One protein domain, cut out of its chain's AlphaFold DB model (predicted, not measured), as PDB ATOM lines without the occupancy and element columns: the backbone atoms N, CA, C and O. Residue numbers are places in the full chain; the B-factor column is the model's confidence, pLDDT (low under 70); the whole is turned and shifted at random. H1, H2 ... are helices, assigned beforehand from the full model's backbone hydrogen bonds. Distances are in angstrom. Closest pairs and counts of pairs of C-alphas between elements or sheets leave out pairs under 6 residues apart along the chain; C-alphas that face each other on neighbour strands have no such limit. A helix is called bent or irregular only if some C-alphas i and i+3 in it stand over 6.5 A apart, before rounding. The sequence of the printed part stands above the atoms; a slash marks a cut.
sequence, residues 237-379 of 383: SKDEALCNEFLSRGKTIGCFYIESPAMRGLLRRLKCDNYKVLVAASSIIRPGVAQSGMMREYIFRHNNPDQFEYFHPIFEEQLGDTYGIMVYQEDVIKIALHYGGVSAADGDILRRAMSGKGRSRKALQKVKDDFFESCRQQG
ATOM      1  N   SER A 237     196.828 246.953 225.620       81.62
ATOM      2  CA  SER A 237     197.105 245.512 225.725       81.62
ATOM      3  C   SER A 237     198.406 245.048 225.073       81.62
ATOM      4  O   SER A 237     198.927 244.013 225.484       81.62
ATOM      5  N   LYS A 238     198.949 245.777 224.090       79.56
ATOM      6  CA  LYS A 238     200.131 245.337 223.323       79.56
ATOM      7  C   LYS A 238     201.393 245.144 224.174       79.56
ATOM      8  O   LYS A 238     202.085 244.147 223.984       79.56
ATOM      9  N   ASP A 239     201.639 246.044 225.126       82.88
ATOM     10  CA  ASP A 239     202.877 246.085 225.923       82.88
ATOM     11  C   ASP A 239     202.615 246.078 227.438       82.88
ATOM     12  O   ASP A 239     203.416 246.573 228.233       82.88
ATOM     13  N   GLU A 240     201.476 245.529 227.862       91.56
ATOM     14  CA  GLU A 240     201.123 245.491 229.279       91.56
ATOM     15  C   GLU A 240     202.063 244.533 230.038       91.56
ATOM     16  O   GLU A 240     202.151 243.333 229.754       91.56
ATOM     17  N   ALA A 241     202.800 245.086 231.003       93.75
ATOM     18  CA  ALA A 241     203.901 244.403 231.671       93.75
ATOM     19  C   ALA A 241     203.453 243.141 232.424       93.75
ATOM     20  O   ALA A 241     204.149 242.122 232.384       93.75
ATOM     21  N   LEU A 242     202.293 243.175 233.085       94.50
ATOM     22  CA  LEU A 242     201.784 242.028 233.834       94.50
ATOM     23  C   LEU A 242     201.313 240.902 232.896       94.50
ATOM     24  O   LEU A 242     201.572 239.724 233.164       94.50
ATOM     25  N   CYS A 243     200.688 241.235 231.766       93.69
ATOM     26  CA  CYS A 243     200.367 240.295 230.697       93.69
ATOM     27  C   CYS A 243     201.636 239.612 230.180       93.69
ATOM     28  O   CYS A 243     201.673 238.382 230.108       93.69
ATOM     29  N   ASN A 244     202.695 240.374 229.907       94.88
ATOM     30  CA  ASN A 244     203.984 239.843 229.456       94.88
ATOM     31  C   ASN A 244     204.649 238.935 230.512       94.88
ATOM     32  O   ASN A 244     205.162 237.856 230.195       94.88
ATOM     33  N   GLU A 245     204.544 239.275 231.800       96.31
ATOM     34  CA  GLU A 245     204.972 238.400 232.900       96.31
ATOM     35  C   GLU A 245     204.178 237.078 232.929       96.31
ATOM     36  O   GLU A 245     204.737 235.999 233.164       96.31
ATOM     37  N   PHE A 246     202.869 237.117 232.680       96.69
ATOM     38  CA  PHE A 246     202.046 235.908 232.617       96.69
ATOM     39  C   PHE A 246     202.339 235.055 231.382       96.69
ATOM     40  O   PHE A 246     202.405 233.824 231.512       96.69
ATOM     41  N   LEU A 247     202.576 235.676 230.225       96.62
ATOM     42  CA  LEU A 247     202.988 234.996 228.997       96.62
ATOM     43  C   LEU A 247     204.299 234.229 229.211       96.62
ATOM     44  O   LEU A 247     204.337 233.020 228.966       96.62
ATOM     45  N   SER A 248     205.324 234.871 229.779       96.88
ATOM     46  CA  SER A 248     206.650 234.258 229.974       96.88
ATOM     47  C   SER A 248     206.616 233.048 230.915       96.88
ATOM     48  O   SER A 248     207.401 232.107 230.780       96.88
ATOM     49  N   ARG A 249     205.651 233.014 231.841       97.44
ATOM     50  CA  ARG A 249     205.407 231.888 232.761       97.44
ATOM     51  C   ARG A 249     204.420 230.850 232.213       97.44
ATOM     52  O   ARG A 249     204.197 229.816 232.854       97.44
ATOM     53  N   GLY A 250     203.814 231.092 231.050       96.62
ATOM     54  CA  GLY A 250     202.765 230.249 230.472       96.62
ATOM     55  C   GLY A 250     201.497 230.192 231.336       96.62
ATOM     56  O   GLY A 250     200.862 229.133 231.444       96.62
ATOM     57  N   LYS A 251     201.152 231.296 232.010       97.44
ATOM     58  CA  LYS A 251     199.930 231.468 232.815       97.44
ATOM     59  C   LYS A 251     198.786 232.004 231.946       97.44
ATOM     60  O   LYS A 251     198.315 233.114 232.139       97.44
ATOM     61  N   THR A 252     198.348 231.193 230.989       96.06
ATOM     62  CA  THR A 252     197.422 231.608 229.919       96.06
ATOM     63  C   THR A 252     196.146 230.756 229.853       96.06
ATOM     64  O   THR A 252     195.550 230.583 228.792       96.06
ATOM     65  N   ILE A 253     195.734 230.165 230.980       95.31
ATOM     66  CA  ILE A 253     194.445 229.455 231.070       95.31
ATOM     67  C   ILE A 253     193.319 230.476 230.881       95.31
ATOM     68  O   ILE A 253     193.358 231.538 231.497       95.31
ATOM     69  N   GLY A 254     192.344 230.165 230.024       91.25
ATOM     70  CA  GLY A 254     191.294 231.105 229.618       91.25
ATOM     71  C   GLY A 254     191.714 232.154 228.576       91.25
ATOM     72  O   GLY A 254     190.879 232.960 228.168       91.25
ATOM     73  N   CYS A 255     192.967 232.153 228.103       92.12
ATOM     74  CA  CYS A 255     193.410 233.041 227.027       92.12
ATOM     75  C   CYS A 255     193.211 232.375 225.659       92.12
ATOM     76  O   CYS A 255     193.739 231.294 225.383       92.12
ATOM     77  N   PHE A 256     192.485 233.054 224.772       89.69
ATOM     78  CA  PHE A 256     192.221 232.583 223.414       89.69
ATOM     79  C   PHE A 256     193.519 232.253 222.656       89.69
ATOM     80  O   PHE A 256     194.519 232.947 222.798       89.69
ATOM     81  N   TYR A 257     193.502 231.180 221.856       89.06
ATOM     82  CA  TYR A 257     194.635 230.632 221.081       89.06
ATOM     83  C   TYR A 257     195.803 230.039 221.886       89.06
ATOM     84  O   TYR A 257     196.481 229.146 221.375       89.06
ATOM     85  N   ILE A 258     196.034 230.475 223.127       94.69
ATOM     86  CA  ILE A 258     197.286 230.192 223.846       94.69
ATOM     87  C   ILE A 258     197.142 229.400 225.148       94.69
ATOM     88  O   ILE A 258     198.059 229.353 225.966       94.69
ATOM     89  N   GLU A 259     196.016 228.721 225.323       94.88
ATOM     90  CA  GLU A 259     195.692 227.955 226.531       94.88
ATOM     91  C   GLU A 259     196.278 226.529 226.560       94.88
ATOM     92  O   GLU A 259     196.481 225.954 227.635       94.88
ATOM     93  N   SER A 260     196.563 225.930 225.397       95.06
ATOM     94  CA  SER A 260     196.927 224.507 225.326       95.06
ATOM     95  C   SER A 260     198.220 224.186 226.099       95.06
ATOM     96  O   SER A 260     199.139 225.012 226.138       95.06
ATOM     97  N   PRO A 261     198.360 222.976 226.684       95.75
ATOM     98  CA  PRO A 261     199.576 222.595 227.407       95.75
ATOM     99  C   PRO A 261     200.853 222.735 226.567       95.75
ATOM    100  O   PRO A 261     201.875 223.200 227.071       95.75
ATOM    101  N   ALA A 262     200.776 222.381 225.280       94.62
ATOM    102  CA  ALA A 262     201.885 222.501 224.340       94.62
ATOM    103  C   ALA A 262     202.269 223.969 224.099       94.62
ATOM    104  O   ALA A 262     203.446 224.311 224.205       94.62
ATOM    105  N   MET A 263     201.285 224.847 223.859       96.25
ATOM    106  CA  MET A 263     201.539 226.278 223.690       96.25
ATOM    107  C   MET A 263     202.136 226.896 224.955       96.25
ATOM    108  O   MET A 263     203.160 227.562 224.899       96.25
ATOM    109  N   ARG A 264     201.560 226.614 226.125       97.25
ATOM    110  CA  ARG A 264     202.079 227.100 227.415       97.25
ATOM    111  C   ARG A 264     203.513 226.646 227.677       97.25
ATOM    112  O   ARG A 264     204.312 227.399 228.229       97.25
ATOM    113  N   GLY A 265     203.842 225.414 227.291       96.94
ATOM    114  CA  GLY A 265     205.210 224.907 227.318       96.94
ATOM    115  C   GLY A 265     206.140 225.682 226.385       96.94
ATOM    116  O   GLY A 265     207.246 226.028 226.794       96.94
ATOM    117  N   LEU A 266     205.685 225.988 225.167       96.62
ATOM    118  CA  LEU A 266     206.432 226.795 224.202       96.62
ATOM    119  C   LEU A 266     206.679 228.220 224.717       96.62
ATOM    120  O   LEU A 266     207.827 228.653 224.720       96.62
ATOM    121  N   LEU A 267     205.652 228.906 225.229       97.75
ATOM    122  CA  LEU A 267     205.778 230.265 225.771       97.75
ATOM    123  C   LEU A 267     206.836 230.350 226.881       97.75
ATOM    124  O   LEU A 267     207.659 231.259 226.868       97.75
ATOM    125  N   ARG A 268     206.887 229.355 227.780       97.94
ATOM    126  CA  ARG A 268     207.931 229.265 228.817       97.94
ATOM    127  C   ARG A 268     209.335 229.080 228.247       97.94
ATOM    128  O   ARG A 268     210.280 229.676 228.747       97.94
ATOM    129  N   ARG A 269     209.485 228.243 227.217       97.19
ATOM    130  CA  ARG A 269     210.783 227.996 226.560       97.19
ATOM    131  C   ARG A 269     211.288 229.209 225.785       97.19
ATOM    132  O   ARG A 269     212.494 229.351 225.630       97.19
ATOM    133  N   LEU A 270     210.368 230.033 225.293       96.94
ATOM    134  CA  LEU A 270     210.668 231.304 224.644       96.94
ATOM    135  C   LEU A 270     210.775 232.461 225.640       96.94
ATOM    136  O   LEU A 270     211.108 233.551 225.226       96.94
ATOM    137  N   LYS A 271     210.443 232.271 226.927       96.50
ATOM    138  CA  LYS A 271     210.287 233.379 227.888       96.50
ATOM    139  C   LYS A 271     209.469 234.541 227.296       96.50
ATOM    140  O   LYS A 271     209.812 235.696 227.489       96.50
ATOM    141  N   CYS A 272     208.398 234.208 226.572       95.94
ATOM    142  CA  CYS A 272     207.623 235.154 225.771       95.94
ATOM    143  C   CYS A 272     207.172 236.365 226.598       95.94
ATOM    144  O   CYS A 272     206.332 236.210 227.479       95.94
ATOM    145  N   ASP A 273     207.688 237.547 226.287       93.88
ATOM    146  CA  ASP A 273     207.490 238.774 227.065       93.88
ATOM    147  C   ASP A 273     207.013 239.959 226.216       93.88
ATOM    148  O   ASP A 273     207.031 241.094 226.678       93.88
ATOM    149  N   ASN A 274     206.602 239.709 224.973       92.50
ATOM    150  CA  ASN A 274     206.089 240.736 224.079       92.50
ATOM    151  C   ASN A 274     205.175 240.144 222.996       92.50
ATOM    152  O   ASN A 274     205.156 238.932 222.739       92.50
ATOM    153  N   TYR A 275     204.442 241.029 222.322       90.06
ATOM    154  CA  TYR A 275     203.492 240.677 221.271       90.06
ATOM    155  C   TYR A 275     204.133 239.952 220.073       90.06
ATOM    156  O   TYR A 275     203.575 238.967 219.585       90.06
ATOM    157  N   LYS A 276     205.319 240.372 219.611       90.12
ATOM    158  CA  LYS A 276     205.976 239.766 218.435       90.12
ATOM    159  C   LYS A 276     206.332 238.296 218.681       90.12
ATOM    160  O   LYS A 276     206.033 237.435 217.849       90.12
ATOM    161  N   VAL A 277     206.896 237.984 219.851       93.62
ATOM    162  CA  VAL A 277     207.229 236.601 220.239       93.62
ATOM    163  C   VAL A 277     205.965 235.751 220.383       93.62
ATOM    164  O   VAL A 277     205.962 234.586 219.979       93.62
ATOM    165  N   LEU A 278     204.867 236.327 220.883       94.38
ATOM    166  CA  LEU A 278     203.573 235.647 220.978       94.38
ATOM    167  C   LEU A 278     203.024 235.255 219.596       94.38
ATOM    168  O   LEU A 278     202.584 234.116 219.397       94.38
ATOM    169  N   VAL A 279     203.084 236.175 218.626       91.94
ATOM    170  CA  VAL A 279     202.663 235.928 217.237       91.94
ATOM    171  C   VAL A 279     203.511 234.819 216.603       91.94
ATOM    172  O   VAL A 279     202.952 233.868 216.037       91.94
ATOM    173  N   ALA A 280     204.835 234.859 216.777       93.38
ATOM    174  CA  ALA A 280     205.734 233.817 216.284       93.38
ATOM    175  C   ALA A 280     205.451 232.451 216.938       93.38
ATOM    176  O   ALA A 280     205.312 231.442 216.240       93.38
ATOM    177  N   ALA A 281     205.260 232.412 218.264       94.81
ATOM    178  CA  ALA A 281     204.918 231.199 219.008       94.81
ATOM    179  C   ALA A 281     203.630 230.543 218.478       94.81
ATOM    180  O   ALA A 281     203.585 229.329 218.257       94.81
ATOM    181  N   SER A 282     202.599 231.353 218.201       92.88
ATOM    182  CA  SER A 282     201.331 230.899 217.606       92.88
ATOM    183  C   SER A 282     201.487 230.295 216.205       92.88
ATOM    184  O   SER A 282     200.712 229.420 215.800       92.88
ATOM    185  N   SER A 283     202.518 230.718 215.476       91.50
ATOM    186  CA  SER A 283     202.796 230.270 214.114       91.50
ATOM    187  C   SER A 283     203.586 228.959 214.096       91.50
ATOM    188  O   SER A 283     203.230 228.040 213.354       91.50
ATOM    189  N   ILE A 284     204.590 228.812 214.970       92.88
ATOM    190  CA  ILE A 284     205.496 227.651 214.970       92.88
ATOM    191  C   ILE A 284     204.976 226.417 215.720       92.88
ATOM    192  O   ILE A 284     205.442 225.310 215.458       92.88
ATOM    193  N   ILE A 285     203.996 226.556 216.625       91.56
ATOM    194  CA  ILE A 285     203.449 225.429 217.414       91.56
ATOM    195  C   ILE A 285     202.656 224.406 216.574       91.56
ATOM    196  O   ILE A 285     202.188 223.386 217.082       91.56
ATOM    197  N   ARG A 286     202.433 224.689 215.288       87.94
ATOM    198  CA  ARG A 286     201.582 223.878 214.410       87.94
ATOM    199  C   ARG A 286     202.240 222.517 214.125       87.94
ATOM    200  O   ARG A 286     203.447 222.483 213.889       87.94
ATOM    201  N   PRO A 287     201.479 221.404 214.053       78.38
ATOM    202  CA  PRO A 287     202.045 220.054 213.931       78.38
ATOM    203  C   PRO A 287     203.070 219.877 212.800       78.38
ATOM    204  O   PRO A 287     204.143 219.332 213.036       78.38
ATOM    205  N   GLY A 288     202.783 220.386 211.595       77.25
ATOM    206  CA  GLY A 288     203.710 220.286 210.459       77.25
ATOM    207  C   GLY A 288     205.002 221.091 210.648       77.25
ATOM    208  O   GLY A 288     206.073 220.648 210.243       77.25
ATOM    209  N   VAL A 289     204.926 222.238 211.328       79.00
ATOM    210  CA  VAL A 289     206.095 223.083 211.616       79.00
ATOM    211  C   VAL A 289     206.958 222.449 212.704       79.00
ATOM    212  O   VAL A 289     208.176 222.355 212.554       79.00
ATOM    213  N   ALA A 290     206.333 221.931 213.764       73.69
ATOM    214  CA  ALA A 290     207.028 221.259 214.856       73.69
ATOM    215  C   ALA A 290     207.823 220.024 214.385       73.69
ATOM    216  O   ALA A 290     208.908 219.768 214.903       73.69
ATOM    217  N   GLN A 291     207.321 219.296 213.382       76.00
ATOM    218  CA  GLN A 291     207.991 218.123 212.803       76.00
ATOM    219  C   GLN A 291     209.186 218.477 211.904       76.00
ATOM    220  O   GLN A 291     210.115 217.684 211.791       76.00
ATOM    221  N   SER A 292     209.196 219.668 211.297       81.81
ATOM    222  CA  SER A 292     210.247 220.100 210.356       81.81
ATOM    223  C   SER A 292     211.578 220.500 211.011       81.81
ATOM    224  O   SER A 292     212.546 220.779 210.313       81.81
ATOM    225  N   GLY A 293     211.632 220.592 212.344       86.12
ATOM    226  CA  GLY A 293     212.780 221.137 213.077       86.12
ATOM    227  C   GLY A 293     212.778 222.665 213.214       86.12
ATOM    228  O   GLY A 293     213.431 223.178 214.120       86.12
ATOM    229  N   MET A 294     211.969 223.388 212.428       89.69
ATOM    230  CA  MET A 294     211.858 224.856 212.468       89.69
ATOM    231  C   MET A 294     211.567 225.396 213.877       89.69
ATOM    232  O   MET A 294     212.216 226.335 214.327       89.69
ATOM    233  N   MET A 295     210.637 224.778 214.615       92.62
ATOM    234  CA  MET A 295     210.319 225.198 215.987       92.62
ATOM    235  C   MET A 295     211.532 225.078 216.923       92.62
ATOM    236  O   MET A 295     211.731 225.924 217.791       92.62
ATOM    237  N   ARG A 296     212.344 224.023 216.772       93.12
ATOM    238  CA  ARG A 296     213.546 223.821 217.593       93.12
ATOM    239  C   ARG A 296     214.590 224.889 217.283       93.12
ATOM    240  O   ARG A 296     215.157 225.441 218.221       93.12
ATOM    241  N   GLU A 297     214.796 225.170 216.002       94.56
ATOM    242  CA  GLU A 297     215.743 226.180 215.535       94.56
ATOM    243  C   GLU A 297     215.349 227.581 216.012       94.56
ATOM    244  O   GLU A 297     216.174 228.288 216.582       94.56
ATOM    245  N   TYR A 298     214.066 227.943 215.904       95.75
ATOM    246  CA  TYR A 298     213.564 229.226 216.402       95.75
ATOM    247  C   TYR A 298     213.813 229.391 217.903       95.75
ATOM    248  O   TYR A 298     214.329 230.414 218.339       95.75
ATOM    249  N   ILE A 299     213.507 228.366 218.707       95.88
ATOM    250  CA  ILE A 299     213.756 228.402 220.158       95.88
ATOM    251  C   ILE A 299     215.251 228.545 220.463       95.88
ATOM    252  O   ILE A 299     215.605 229.218 221.430       95.88
ATOM    253  N   PHE A 300     216.122 227.899 219.683       96.69
ATOM    254  CA  PHE A 300     217.566 228.007 219.862       96.69
ATOM    255  C   PHE A 300     218.052 229.431 219.580       96.69
ATOM    256  O   PHE A 300     218.646 230.029 220.475       96.69
ATOM    257  N   ARG A 301     217.742 229.989 218.402       96.69
ATOM    258  CA  ARG A 301     218.182 231.337 218.008       96.69
ATOM    259  C   ARG A 301     217.602 232.426 218.903       96.69
ATOM    260  O   ARG A 301     218.325 233.321 219.313       96.69
ATOM    261  N   HIS A 302     216.336 232.292 219.298       96.12
ATOM    262  CA  HIS A 302     215.693 233.226 220.223       96.12
ATOM    263  C   HIS A 302     216.400 233.294 221.585       96.12
ATOM    264  O   HIS A 302     216.581 234.370 222.141       96.12
ATOM    265  N   ASN A 303     216.817 232.145 222.125       96.00
ATOM    266  CA  ASN A 303     217.508 232.090 223.416       96.00
ATOM    267  C   ASN A 303     219.022 232.337 223.314       96.00
ATOM    268  O   ASN A 303     219.660 232.553 224.341       96.00
ATOM    269  N   ASN A 304     219.594 232.262 222.110       96.19
ATOM    270  CA  ASN A 304     221.024 232.415 221.853       96.19
ATOM    271  C   ASN A 304     221.236 233.308 220.613       96.19
ATOM    272  O   ASN A 304     221.719 232.814 219.589       96.19
ATOM    273  N   PRO A 305     220.859 234.601 220.676       92.88
ATOM    274  CA  PRO A 305     220.901 235.488 219.513       92.88
ATOM    275  C   PRO A 305     222.316 235.669 218.943       92.88
ATOM    276  O   PRO A 305     222.460 235.883 217.747       92.88
ATOM    277  N   ASP A 306     223.351 235.486 219.767       94.12
ATOM    278  CA  ASP A 306     224.759 235.613 219.369       94.12
ATOM    279  C   ASP A 306     225.403 234.282 218.919       94.12
ATOM    280  O   ASP A 306     226.612 234.218 218.706       94.12
ATOM    281  N   GLN A 307     224.637 233.184 218.828       95.81
ATOM    282  CA  GLN A 307     225.156 231.838 218.502       95.81
ATOM    283  C   GLN A 307     224.649 231.287 217.164       95.81
ATOM    284  O   GLN A 307     224.628 230.072 216.950       95.81
ATOM    285  N   PHE A 308     224.222 232.160 216.260       95.62
ATOM    286  CA  PHE A 308     223.874 231.781 214.899       95.62
ATOM    287  C   PHE A 308     224.337 232.856 213.920       95.62
ATOM    288  O   PHE A 308     224.532 234.010 214.290       95.62
ATOM    289  N   GLU A 309     224.487 232.467 212.660       94.25
ATOM    290  CA  GLU A 309     224.778 233.391 211.571       94.25
ATOM    291  C   GLU A 309     223.578 233.450 210.626       94.25
ATOM    292  O   GLU A 309     222.902 232.443 210.366       94.25
ATOM    293  N   TYR A 310     223.304 234.641 210.102       93.81
ATOM    294  CA  TYR A 310     222.328 234.796 209.037       93.81
ATOM    295  C   TYR A 310     222.875 234.205 207.743       93.81
ATOM    296  O   TYR A 310     224.045 234.356 207.405       93.81
ATOM    297  N   PHE A 311     221.995 233.563 206.976       89.31
ATOM    298  CA  PHE A 311     222.352 233.000 205.674       89.31
ATOM    299  C   PHE A 311     222.872 234.069 204.694       89.31
ATOM    300  O   PHE A 311     223.721 233.786 203.852       89.31
ATOM    301  N   HIS A 312     222.335 235.287 204.783       92.19
ATOM    302  CA  HIS A 312     222.664 236.417 203.918       92.19
ATOM    303  C   HIS A 312     222.236 237.734 204.601       92.19
ATOM    304  O   HIS A 312     221.231 237.703 205.314       92.19
ATOM    305  N   PRO A 313     222.881 238.893 204.340       93.56
ATOM    306  CA  PRO A 313     222.470 240.184 204.915       93.56
ATOM    307  C   PRO A 313     220.994 240.541 204.678       93.56
ATOM    308  O   PRO A 313     220.325 241.063 205.556       93.56
ATOM    309  N   ILE A 314     220.439 240.167 203.523       93.31
ATOM    310  CA  ILE A 314     219.005 240.364 203.223       93.31
ATOM    311  C   ILE A 314     218.103 239.561 204.177       93.31
ATOM    312  O   ILE A 314     217.018 240.010 204.522       93.31
ATOM    313  N   PHE A 315     218.531 238.374 204.622       94.25
ATOM    314  CA  PHE A 315     217.771 237.602 205.609       94.25
ATOM    315  C   PHE A 315     217.850 238.243 206.996       94.25
ATOM    316  O   PHE A 315     216.886 238.153 207.747       94.25
ATOM    317  N   GLU A 316     218.963 238.886 207.339       94.88
ATOM    318  CA  GLU A 316     219.070 239.677 208.567       94.88
ATOM    319  C   GLU A 316     218.142 240.895 208.521       94.88
ATOM    320  O   GLU A 316     217.346 241.099 209.432       94.88
ATOM    321  N   GLU A 317     218.176 241.647 207.423       94.50
ATOM    322  CA  GLU A 317     217.357 242.844 207.235       94.50
ATOM    323  C   GLU A 317     215.854 242.525 207.221       94.50
ATOM    324  O   GLU A 317     215.070 243.178 207.903       94.50
ATOM    325  N   GLN A 318     215.445 241.506 206.460       93.50
ATOM    326  CA  GLN A 318     214.027 241.225 206.207       93.50
ATOM    327  C   GLN A 318     213.403 240.248 207.212       93.50
ATOM    328  O   GLN A 318     212.184 240.248 207.380       93.50
ATOM    329  N   LEU A 319     214.210 239.398 207.862       94.00
ATOM    330  CA  LEU A 319     213.761 238.350 208.793       94.00
ATOM    331  C   LEU A 319     214.473 238.425 210.158       94.00
ATOM    332  O   LEU A 319     214.508 237.432 210.890       94.00
ATOM    333  N   GLY A 320     215.049 239.573 210.522       92.38
ATOM    334  CA  GLY A 320     215.722 239.766 211.813       92.38
ATOM    335  C   GLY A 320     214.803 239.493 213.007       92.38
ATOM    336  O   GLY A 320     215.188 238.792 213.942       92.38
ATOM    337  N   ASP A 321     213.538 239.915 212.910       89.75
ATOM    338  CA  ASP A 321     212.495 239.672 213.922       89.75
ATOM    339  C   ASP A 321     212.194 238.173 214.151       89.75
ATOM    340  O   ASP A 321     211.615 237.800 215.173       89.75
ATOM    341  N   THR A 322     212.585 237.298 213.219       93.50
ATOM    342  CA  THR A 322     212.420 235.839 213.303       93.50
ATOM    343  C   THR A 322     213.749 235.088 213.215       93.50
ATOM    344  O   THR A 322     213.768 233.882 212.947       93.50
ATOM    345  N   TYR A 323     214.870 235.769 213.470       94.62
ATOM    346  CA  TYR A 323     216.212 235.180 213.481       94.62
ATOM    347  C   TYR A 323     216.602 234.514 212.153       94.62
ATOM    348  O   TYR A 323     217.258 233.468 212.130       94.62
ATOM    349  N   GLY A 324     216.149 235.070 211.026       93.25
ATOM    350  CA  GLY A 324     216.413 234.531 209.690       93.25
ATOM    351  C   GLY A 324     215.546 233.326 209.312       93.25
ATOM    352  O   GLY A 324     215.781 232.711 208.270       93.25
ATOM    353  N   ILE A 325     214.570 232.948 210.144       93.25
ATOM    354  CA  ILE A 325     213.678 231.811 209.901       93.25
ATOM    355  C   ILE A 325     212.386 232.320 209.259       93.25
ATOM    356  O   ILE A 325     211.710 233.182 209.811       93.25
ATOM    357  N   MET A 326     212.004 231.741 208.117       91.88
ATOM    358  CA  MET A 326     210.726 232.038 207.456       91.88
ATOM    359  C   MET A 326     209.565 231.384 208.223       91.88
ATOM    360  O   MET A 326     209.229 230.221 207.990       91.88
ATOM    361  N   VAL A 327     208.988 232.120 209.173       91.31
ATOM    362  CA  VAL A 327     207.878 231.679 210.035       91.31
ATOM    363  C   VAL A 327     206.529 232.006 209.390       91.31
ATOM    364  O   VAL A 327     205.571 231.235 209.518       91.31
ATOM    365  N   TYR A 328     206.451 233.133 208.688       90.38
ATOM    366  CA  TYR A 328     205.236 233.651 208.079       90.38
ATOM    367  C   TYR A 328     205.184 233.360 206.581       90.38
ATOM    368  O   TYR A 328     206.174 233.074 205.913       90.38
ATOM    369  N   GLN A 329     203.979 233.437 206.024       87.69
ATOM    370  CA  GLN A 329     203.796 233.314 204.581       87.69
ATOM    371  C   GLN A 329     204.331 234.538 203.834       87.69
ATOM    372  O   GLN A 329     204.784 234.418 202.698       87.69
ATOM    373  N   GLU A 330     204.252 235.697 204.477       89.19
ATOM    374  CA  GLU A 330     204.804 236.972 204.055       89.19
ATOM    375  C   GLU A 330     206.322 236.893 203.884       89.19
ATOM    376  O   GLU A 330     206.831 237.436 202.913       89.19
ATOM    377  N   ASP A 331     207.029 236.143 204.732       91.62
ATOM    378  CA  ASP A 331     208.487 235.981 204.656       91.62
ATOM    379  C   ASP A 331     208.931 235.403 203.303       91.62
ATOM    380  O   ASP A 331     209.951 235.808 202.750       91.62
ATOM    381  N   VAL A 332     208.123 234.515 202.710       90.38
ATOM    382  CA  VAL A 332     208.371 233.982 201.359       90.38
ATOM    383  C   VAL A 332     208.296 235.093 200.312       90.38
ATOM    384  O   VAL A 332     209.115 235.127 199.397       90.38
ATOM    385  N   ILE A 333     207.334 236.008 200.450       90.44
ATOM    386  CA  ILE A 333     207.167 237.152 199.546       90.44
ATOM    387  C   ILE A 333     208.326 238.135 199.739       90.44
ATOM    388  O   ILE A 333     208.922 238.550 198.748       90.44
ATOM    389  N   LYS A 334     208.698 238.442 200.992       91.12
ATOM    390  CA  LYS A 334     209.827 239.326 201.327       91.12
ATOM    391  C   LYS A 334     211.133 238.821 200.725       91.12
ATOM    392  O   LYS A 334     211.834 239.573 200.059       91.12
ATOM    393  N   ILE A 335     211.447 237.538 200.905       92.19
ATOM    394  CA  ILE A 335     212.675 236.952 200.360       92.19
ATOM    395  C   ILE A 335     212.611 236.840 198.835       92.19
ATOM    396  O   ILE A 335     213.598 237.137 198.168       92.19
ATOM    397  N   ALA A 336     211.467 236.480 198.250       90.19
ATOM    398  CA  ALA A 336     211.322 236.490 196.794       90.19
ATOM    399  C   ALA A 336     211.580 237.892 196.209       90.19
ATOM    400  O   ALA A 336     212.299 238.015 195.218       90.19
ATOM    401  N   LEU A 337     211.064 238.936 196.859       90.50
ATOM    402  CA  LEU A 337     211.252 240.323 196.450       90.50
ATOM    403  C   LEU A 337     212.691 240.800 196.632       90.50
ATOM    404  O   LEU A 337     213.340 241.193 195.669       90.50
ATOM    405  N   HIS A 338     213.198 240.751 197.860       91.00
ATOM    406  CA  HIS A 338     214.449 241.420 198.210       91.00
ATOM    407  C   HIS A 338     215.679 240.588 197.865       91.00
ATOM    408  O   HIS A 338     216.654 241.134 197.370       91.00
ATOM    409  N   TYR A 339     215.634 239.268 198.069       89.44
ATOM    410  CA  TYR A 339     216.745 238.368 197.727       89.44
ATOM    411  C   TYR A 339     216.629 237.821 196.300       89.44
ATOM    412  O   TYR A 339     217.624 237.658 195.597       89.44
ATOM    413  N   GLY A 340     215.405 237.509 195.869       86.31
ATOM    414  CA  GLY A 340     215.135 236.991 194.532       86.31
ATOM    415  C   GLY A 340     215.026 238.061 193.453       86.31
ATOM    416  O   GLY A 340     215.184 237.736 192.283       86.31
ATOM    417  N   GLY A 341     214.731 239.316 193.808       85.50
ATOM    418  CA  GLY A 341     214.468 240.410 192.866       85.50
ATOM    419  C   GLY A 341     213.220 240.252 192.005       85.50
ATOM    420  O   GLY A 341     213.088 240.956 191.007       85.50
ATOM    421  N   VAL A 342     212.325 239.319 192.340       86.31
ATOM    422  CA  VAL A 342     211.046 239.183 191.627       86.31
ATOM    423  C   VAL A 342     210.014 240.147 192.206       86.31
ATOM    424  O   VAL A 342     210.151 240.616 193.329       86.31
ATOM    425  N   SER A 343     208.953 240.460 191.466       87.44
ATOM    426  CA  SER A 343     207.909 241.344 191.993       87.44
ATOM    427  C   SER A 343     207.205 240.726 193.217       87.44
ATOM    428  O   SER A 343     207.102 239.504 193.337       87.44
ATOM    429  N   ALA A 344     206.645 241.552 194.109       85.88
ATOM    430  CA  ALA A 344     205.856 241.060 195.247       85.88
ATOM    431  C   ALA A 344     204.637 240.223 194.799       85.88
ATOM    432  O   ALA A 344     204.264 239.248 195.459       85.88
ATOM    433  N   ALA A 345     204.060 240.545 193.636       83.50
ATOM    434  CA  ALA A 345     202.995 239.760 193.017       83.50
ATOM    435  C   ALA A 345     203.473 238.352 192.617       83.50
ATOM    436  O   ALA A 345     202.788 237.370 192.906       83.50
ATOM    437  N   ASP A 346     204.657 238.230 192.010       84.00
ATOM    438  CA  ASP A 346     205.249 236.928 191.674       84.00
ATOM    439  C   ASP A 346     205.681 236.156 192.929       84.00
ATOM    440  O   ASP A 346     205.536 234.930 192.990       84.00
ATOM    441  N   GLY A 347     206.116 236.868 193.972       87.44
ATOM    442  CA  GLY A 347     206.349 236.310 195.303       87.44
ATOM    443  C   GLY A 347     205.099 235.643 195.892       87.44
ATOM    444  O   GLY A 347     205.177 234.526 196.415       87.44
ATOM    445  N   ASP A 348     203.915 236.256 195.753       85.12
ATOM    446  CA  ASP A 348     202.660 235.620 196.181       85.12
ATOM    447  C   ASP A 348     202.324 234.372 195.346       85.12
ATOM    448  O   ASP A 348     201.885 233.353 195.895       85.12
ATOM    449  N   ILE A 349     202.582 234.396 194.032       82.62
ATOM    450  CA  ILE A 349     202.406 233.219 193.164       82.62
ATOM    451  C   ILE A 349     203.302 232.069 193.639       82.62
ATOM    452  O   ILE A 349     202.820 230.935 193.770       82.62
ATOM    453  N   LEU A 350     204.572 232.351 193.952       82.88
ATOM    454  CA  LEU A 350     205.517 231.374 194.494       82.88
ATOM    455  C   LEU A 350     204.985 230.755 195.794       82.88
ATOM    456  O   LEU A 350     204.874 229.529 195.904       82.88
ATOM    457  N   ARG A 351     204.562 231.592 196.748       86.19
ATOM    458  CA  ARG A 351     203.975 231.158 198.024       86.19
ATOM    459  C   ARG A 351     202.762 230.239 197.821       86.19
ATOM    460  O   ARG A 351     202.648 229.194 198.478       86.19
ATOM    461  N   ARG A 352     201.836 230.592 196.919       80.25
ATOM    462  CA  ARG A 352     200.629 229.783 196.638       80.25
ATOM    463  C   ARG A 352     200.979 228.434 196.022       80.25
ATOM    464  O   ARG A 352     200.367 227.426 196.385       80.25
ATOM    465  N   ALA A 353     201.964 228.405 195.129       77.75
ATOM    466  CA  ALA A 353     202.440 227.174 194.517       77.75
ATOM    467  C   ALA A 353     203.086 226.233 195.547       77.75
ATOM    468  O   ALA A 353     202.762 225.046 195.564       77.75
ATOM    469  N   MET A 354     203.907 226.763 196.463       75.44
ATOM    470  CA  MET A 354     204.494 225.990 197.569       75.44
ATOM    471  C   MET A 354     203.437 225.435 198.531       75.44
ATOM    472  O   MET A 354     203.602 224.352 199.083       75.44
ATOM    473  N   SER A 355     202.317 226.142 198.693       71.25
ATOM    474  CA  SER A 355     201.198 225.718 199.547       71.25
ATOM    475  C   SER A 355     200.300 224.643 198.909       71.25
ATOM    476  O   SER A 355     199.240 224.339 199.452       71.25
ATOM    477  N   GLY A 356     200.656 224.121 197.727       64.00
ATOM    478  CA  GLY A 356     199.838 223.163 196.973       64.00
ATOM    479  C   GLY A 356     198.544 223.756 196.397       64.00
ATOM    480  O   GLY A 356     197.721 223.026 195.855       64.00
ATOM    481  N   LYS A 357     198.357 225.081 196.489       60.38
ATOM    482  CA  LYS A 357     197.150 225.804 196.046       60.38
ATOM    483  C   LYS A 357     197.277 226.392 194.630       60.38
ATOM    484  O   LYS A 357     196.458 227.215 194.232       60.38
ATOM    485  N   GLY A 358     198.293 225.995 193.857       56.16
ATOM    486  CA  GLY A 358     198.555 226.502 192.504       56.16
ATOM    487  C   GLY A 358     198.091 225.551 191.397       56.16
ATOM    488  O   GLY A 358     198.548 224.415 191.323       56.16
ATOM    489  N   ARG A 359     197.229 226.029 190.485       53.34
ATOM    490  CA  ARG A 359     196.650 225.240 189.373       53.34
ATOM    491  C   ARG A 359     197.582 225.053 188.152       53.34
ATOM    492  O   ARG A 359     197.136 224.543 187.132       53.34
ATOM    493  N   SER A 360     198.864 225.442 188.194       63.19
ATOM    494  CA  SER A 360     199.740 225.360 187.007       63.19
ATOM    495  C   SER A 360     201.218 225.117 187.328       63.19
ATOM    496  O   SER A 360     201.937 226.008 187.776       63.19
ATOM    497  N   ARG A 361     201.703 223.915 186.990       70.69
ATOM    498  CA  ARG A 361     203.131 223.539 187.028       70.69
ATOM    499  C   ARG A 361     203.993 224.446 186.132       70.69
ATOM    500  O   ARG A 361     205.149 224.696 186.450       70.69
ATOM    501  N   LYS A 362     203.414 224.970 185.041       74.62
ATOM    502  CA  LYS A 362     204.070 225.910 184.116       74.62
ATOM    503  C   LYS A 362     204.296 227.285 184.749       74.62
ATOM    504  O   LYS A 362     205.368 227.848 184.576       74.62
ATOM    505  N   ALA A 363     203.318 227.802 185.498       70.25
ATOM    506  CA  ALA A 363     203.453 229.089 186.185       70.25
ATOM    507  C   ALA A 363     204.551 229.033 187.257       70.25
ATOM    508  O   ALA A 363     205.380 229.930 187.329       70.25
ATOM    509  N   LEU A 364     204.613 227.937 188.020       74.31
ATOM    510  CA  LEU A 364     205.681 227.718 188.997       74.31
ATOM    511  C   LEU A 364     207.065 227.653 188.341       74.31
ATOM    512  O   LEU A 364     208.015 228.225 188.865       74.31
ATOM    513  N   GLN A 365     207.178 226.958 187.205       81.94
ATOM    514  CA  GLN A 365     208.444 226.869 186.485       81.94
ATOM    515  C   GLN A 365     208.901 228.248 185.996       81.94
ATOM    516  O   GLN A 365     210.052 228.596 186.213       81.94
ATOM    517  N   LYS A 366     207.984 229.055 185.448       80.38
ATOM    518  CA  LYS A 366     208.284 230.427 185.031       80.38
ATOM    519  C   LYS A 366     208.801 231.279 186.194       80.38
ATOM    520  O   LYS A 366     209.888 231.823 186.096       80.38
ATOM    521  N   VAL A 367     208.083 231.308 187.320       77.56
ATOM    522  CA  VAL A 367     208.503 232.083 188.506       77.56
ATOM    523  C   VAL A 367     209.860 231.610 189.038       77.56
ATOM    524  O   VAL A 367     210.681 232.417 189.459       77.56
ATOM    525  N   LYS A 368     210.125 230.300 188.997       82.00
ATOM    526  CA  LYS A 368     211.428 229.739 189.367       82.00
ATOM    527  C   LYS A 368     212.538 230.216 188.428       82.00
ATOM    528  O   LYS A 368     213.623 230.540 188.905       82.00
ATOM    529  N   ASP A 369     212.291 230.214 187.123       85.19
ATOM    530  CA  ASP A 369     213.266 230.653 186.124       85.19
ATOM    531  C   ASP A 369     213.550 232.155 186.270       85.19
ATOM    532  O   ASP A 369     214.717 232.533 186.360       85.19
ATOM    533  N   ASP A 370     212.503 232.968 186.437       82.12
ATOM    534  CA  ASP A 370     212.594 234.412 186.687       82.12
ATOM    535  C   ASP A 370     213.389 234.711 187.975       82.12
ATOM    536  O   ASP A 370     214.265 235.575 187.980       82.12
ATOM    537  N   PHE A 371     213.164 233.938 189.046       85.06
ATOM    538  CA  PHE A 371     213.927 234.040 190.295       85.06
ATOM    539  C   PHE A 371     215.422 233.772 190.079       85.06
ATOM    540  O   PHE A 371     216.263 234.557 190.511       85.06
ATOM    541  N   PHE A 372     215.789 232.684 189.390       86.75
ATOM    542  CA  PHE A 372     217.204 232.382 189.147       86.75
ATOM    543  C   PHE A 372     217.869 233.386 188.205       86.75
ATOM    544  O   PHE A 372     219.044 233.697 188.396       86.75
ATOM    545  N   GLU A 373     217.155 233.867 187.190       86.31
ATOM    546  CA  GLU A 373     217.641 234.900 186.275       86.31
ATOM    547  C   GLU A 373     217.941 236.196 187.037       86.31
ATOM    548  O   GLU A 373     219.041 236.741 186.935       86.31
ATOM    549  N   SER A 374     217.004 236.634 187.876       84.31
ATOM    550  CA  SER A 374     217.146 237.835 188.694       84.31
ATOM    551  C   SER A 374     218.262 237.700 189.741       84.31
ATOM    552  O   SER A 374     219.122 238.577 189.836       84.31
ATOM    553  N   CYS A 375     218.366 236.562 190.438       85.38
ATOM    554  CA  CYS A 375     219.497 236.299 191.337       85.38
ATOM    555  C   CYS A 375     220.850 236.409 190.611       85.38
ATOM    556  O   CYS A 375     221.788 237.000 191.150       85.38
ATOM    557  N   ARG A 376     220.967 235.899 189.372       84.94
ATOM    558  CA  ARG A 376     222.201 236.049 188.576       84.94
ATOM    559  C   ARG A 376     222.505 237.511 188.262       84.94
ATOM    560  O   ARG A 376     223.667 237.899 188.347       84.94
ATOM    561  N   GLN A 377     221.494 238.306 187.907       83.12
ATOM    562  CA  GLN A 377     221.658 239.739 187.634       83.12
ATOM    563  C   GLN A 377     222.141 240.508 188.872       83.12
ATOM    564  O   GLN A 377     222.927 241.443 188.742       83.12
ATOM    565  N   GLN A 378     221.752 240.063 190.069       79.81
ATOM    566  CA  GLN A 378     222.209 240.616 191.348       79.81
ATOM    567  C   GLN A 378     223.552 240.044 191.834       79.81
ATOM    568  O   GLN A 378     224.009 240.358 192.930       79.81
ATOM    569  N   GLY A 379     224.207 239.193 191.038       79.06
ATOM    570  CA  GLY A 379     225.496 238.591 191.389       79.06
ATOM    571  C   GLY A 379     225.413 237.434 192.392       79.06
ATOM    572  O   GLY A 379     226.453 236.920 192.810       79.06
TER     573      GLY A 379
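This is residues 237 to 379 of the 383 residues of a protein of Sphingobacterium sp. IITKGP-BTPF85 (UniProt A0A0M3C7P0). Nine helices are strung out along one long axis in two lobes: H1 to H5 make one, H6 to H9 the other, and the end of H6 at Thr 322 comes close to H3 and H5 where the lobes meet. H1 lies at one end of the long axis, and H9, the longest helix, lies across the other. The printed part has 143 residues, with H1 to H9 in order along the chain and no named strand, and its class is all helix. It is only just loose, close to compact, with a radius of gyration of the C-alphas of 17.6 A and spans of 50 by 35 by 28 A.

H1, residues 241 to 248, touches H2, residues 261 to 269, at Ser 248 and Arg 268, their closest C-alphas, 5.3 A apart; the steep tilt of 69.8 degrees is only just short of about perpendicular. H2 touches H3, residues 275 to 284, at a steep tilt of 52 degrees, opposite ways, with the C-alphas of Leu 267 and Ala 281 closest at 6.9 A. H4, residues 287 to 291, is close but not clearly touching H5, residues 294 to 303, the closest C-alphas being those of Val 289 and Met 295, 6.4 A apart. H5 is close but not clearly touching H3, with the C-alphas of Ile 284 and Met 295 closest at 5.5 A. H6, residues 313 to 322, and H7, residues 329 to 338, form a helical hairpin at a shallow tilt of 17 degrees; they touch, with the C-alphas of Gln 318 and Lys 334 closest at 6.7 A. H6 is irregular: C-alphas 318 and 321 are 8.0 A apart. H7 touches H8, residues 344 to 354, at Ile 333 and Gly 347, the closest C-alphas, 4.4 A apart. H9, residues 361 to 377, touches H8 with residues 364 to 368 alone, the C-alphas of Ala 353 and Leu 364 being closest at 6.4 A. The helix packing is mostly crossed, with most touching helices at a steep tilt to each other: of the 5 pairs of helices that touch, 1 is at a shallow tilt, that of H6 and H7. H1 and H9 are apart. Every O i to N i+4 pair is within hydrogen-bond range in H1, H2, H3, H4, H5, H8 and H9, against 4 of 6 in H6 and 5 of 6 in H7.

H1 begins at C-alpha 241 (203.901, 244.403, 231.671). H3 is 14.6 A long, H8 15.3 A. H9 measures 24.6 A and ends at C-alpha 377 (221.658, 239.739, 187.634).

The C-alphas farthest apart, those of Gly 254 and Gln 377, are 52.5 A apart. The printed part has no cut, and the link from H1 to H2, 12 residues, is long. Mean pLDDT of the printed part is 88.6; residues 356 to 360 are under 70.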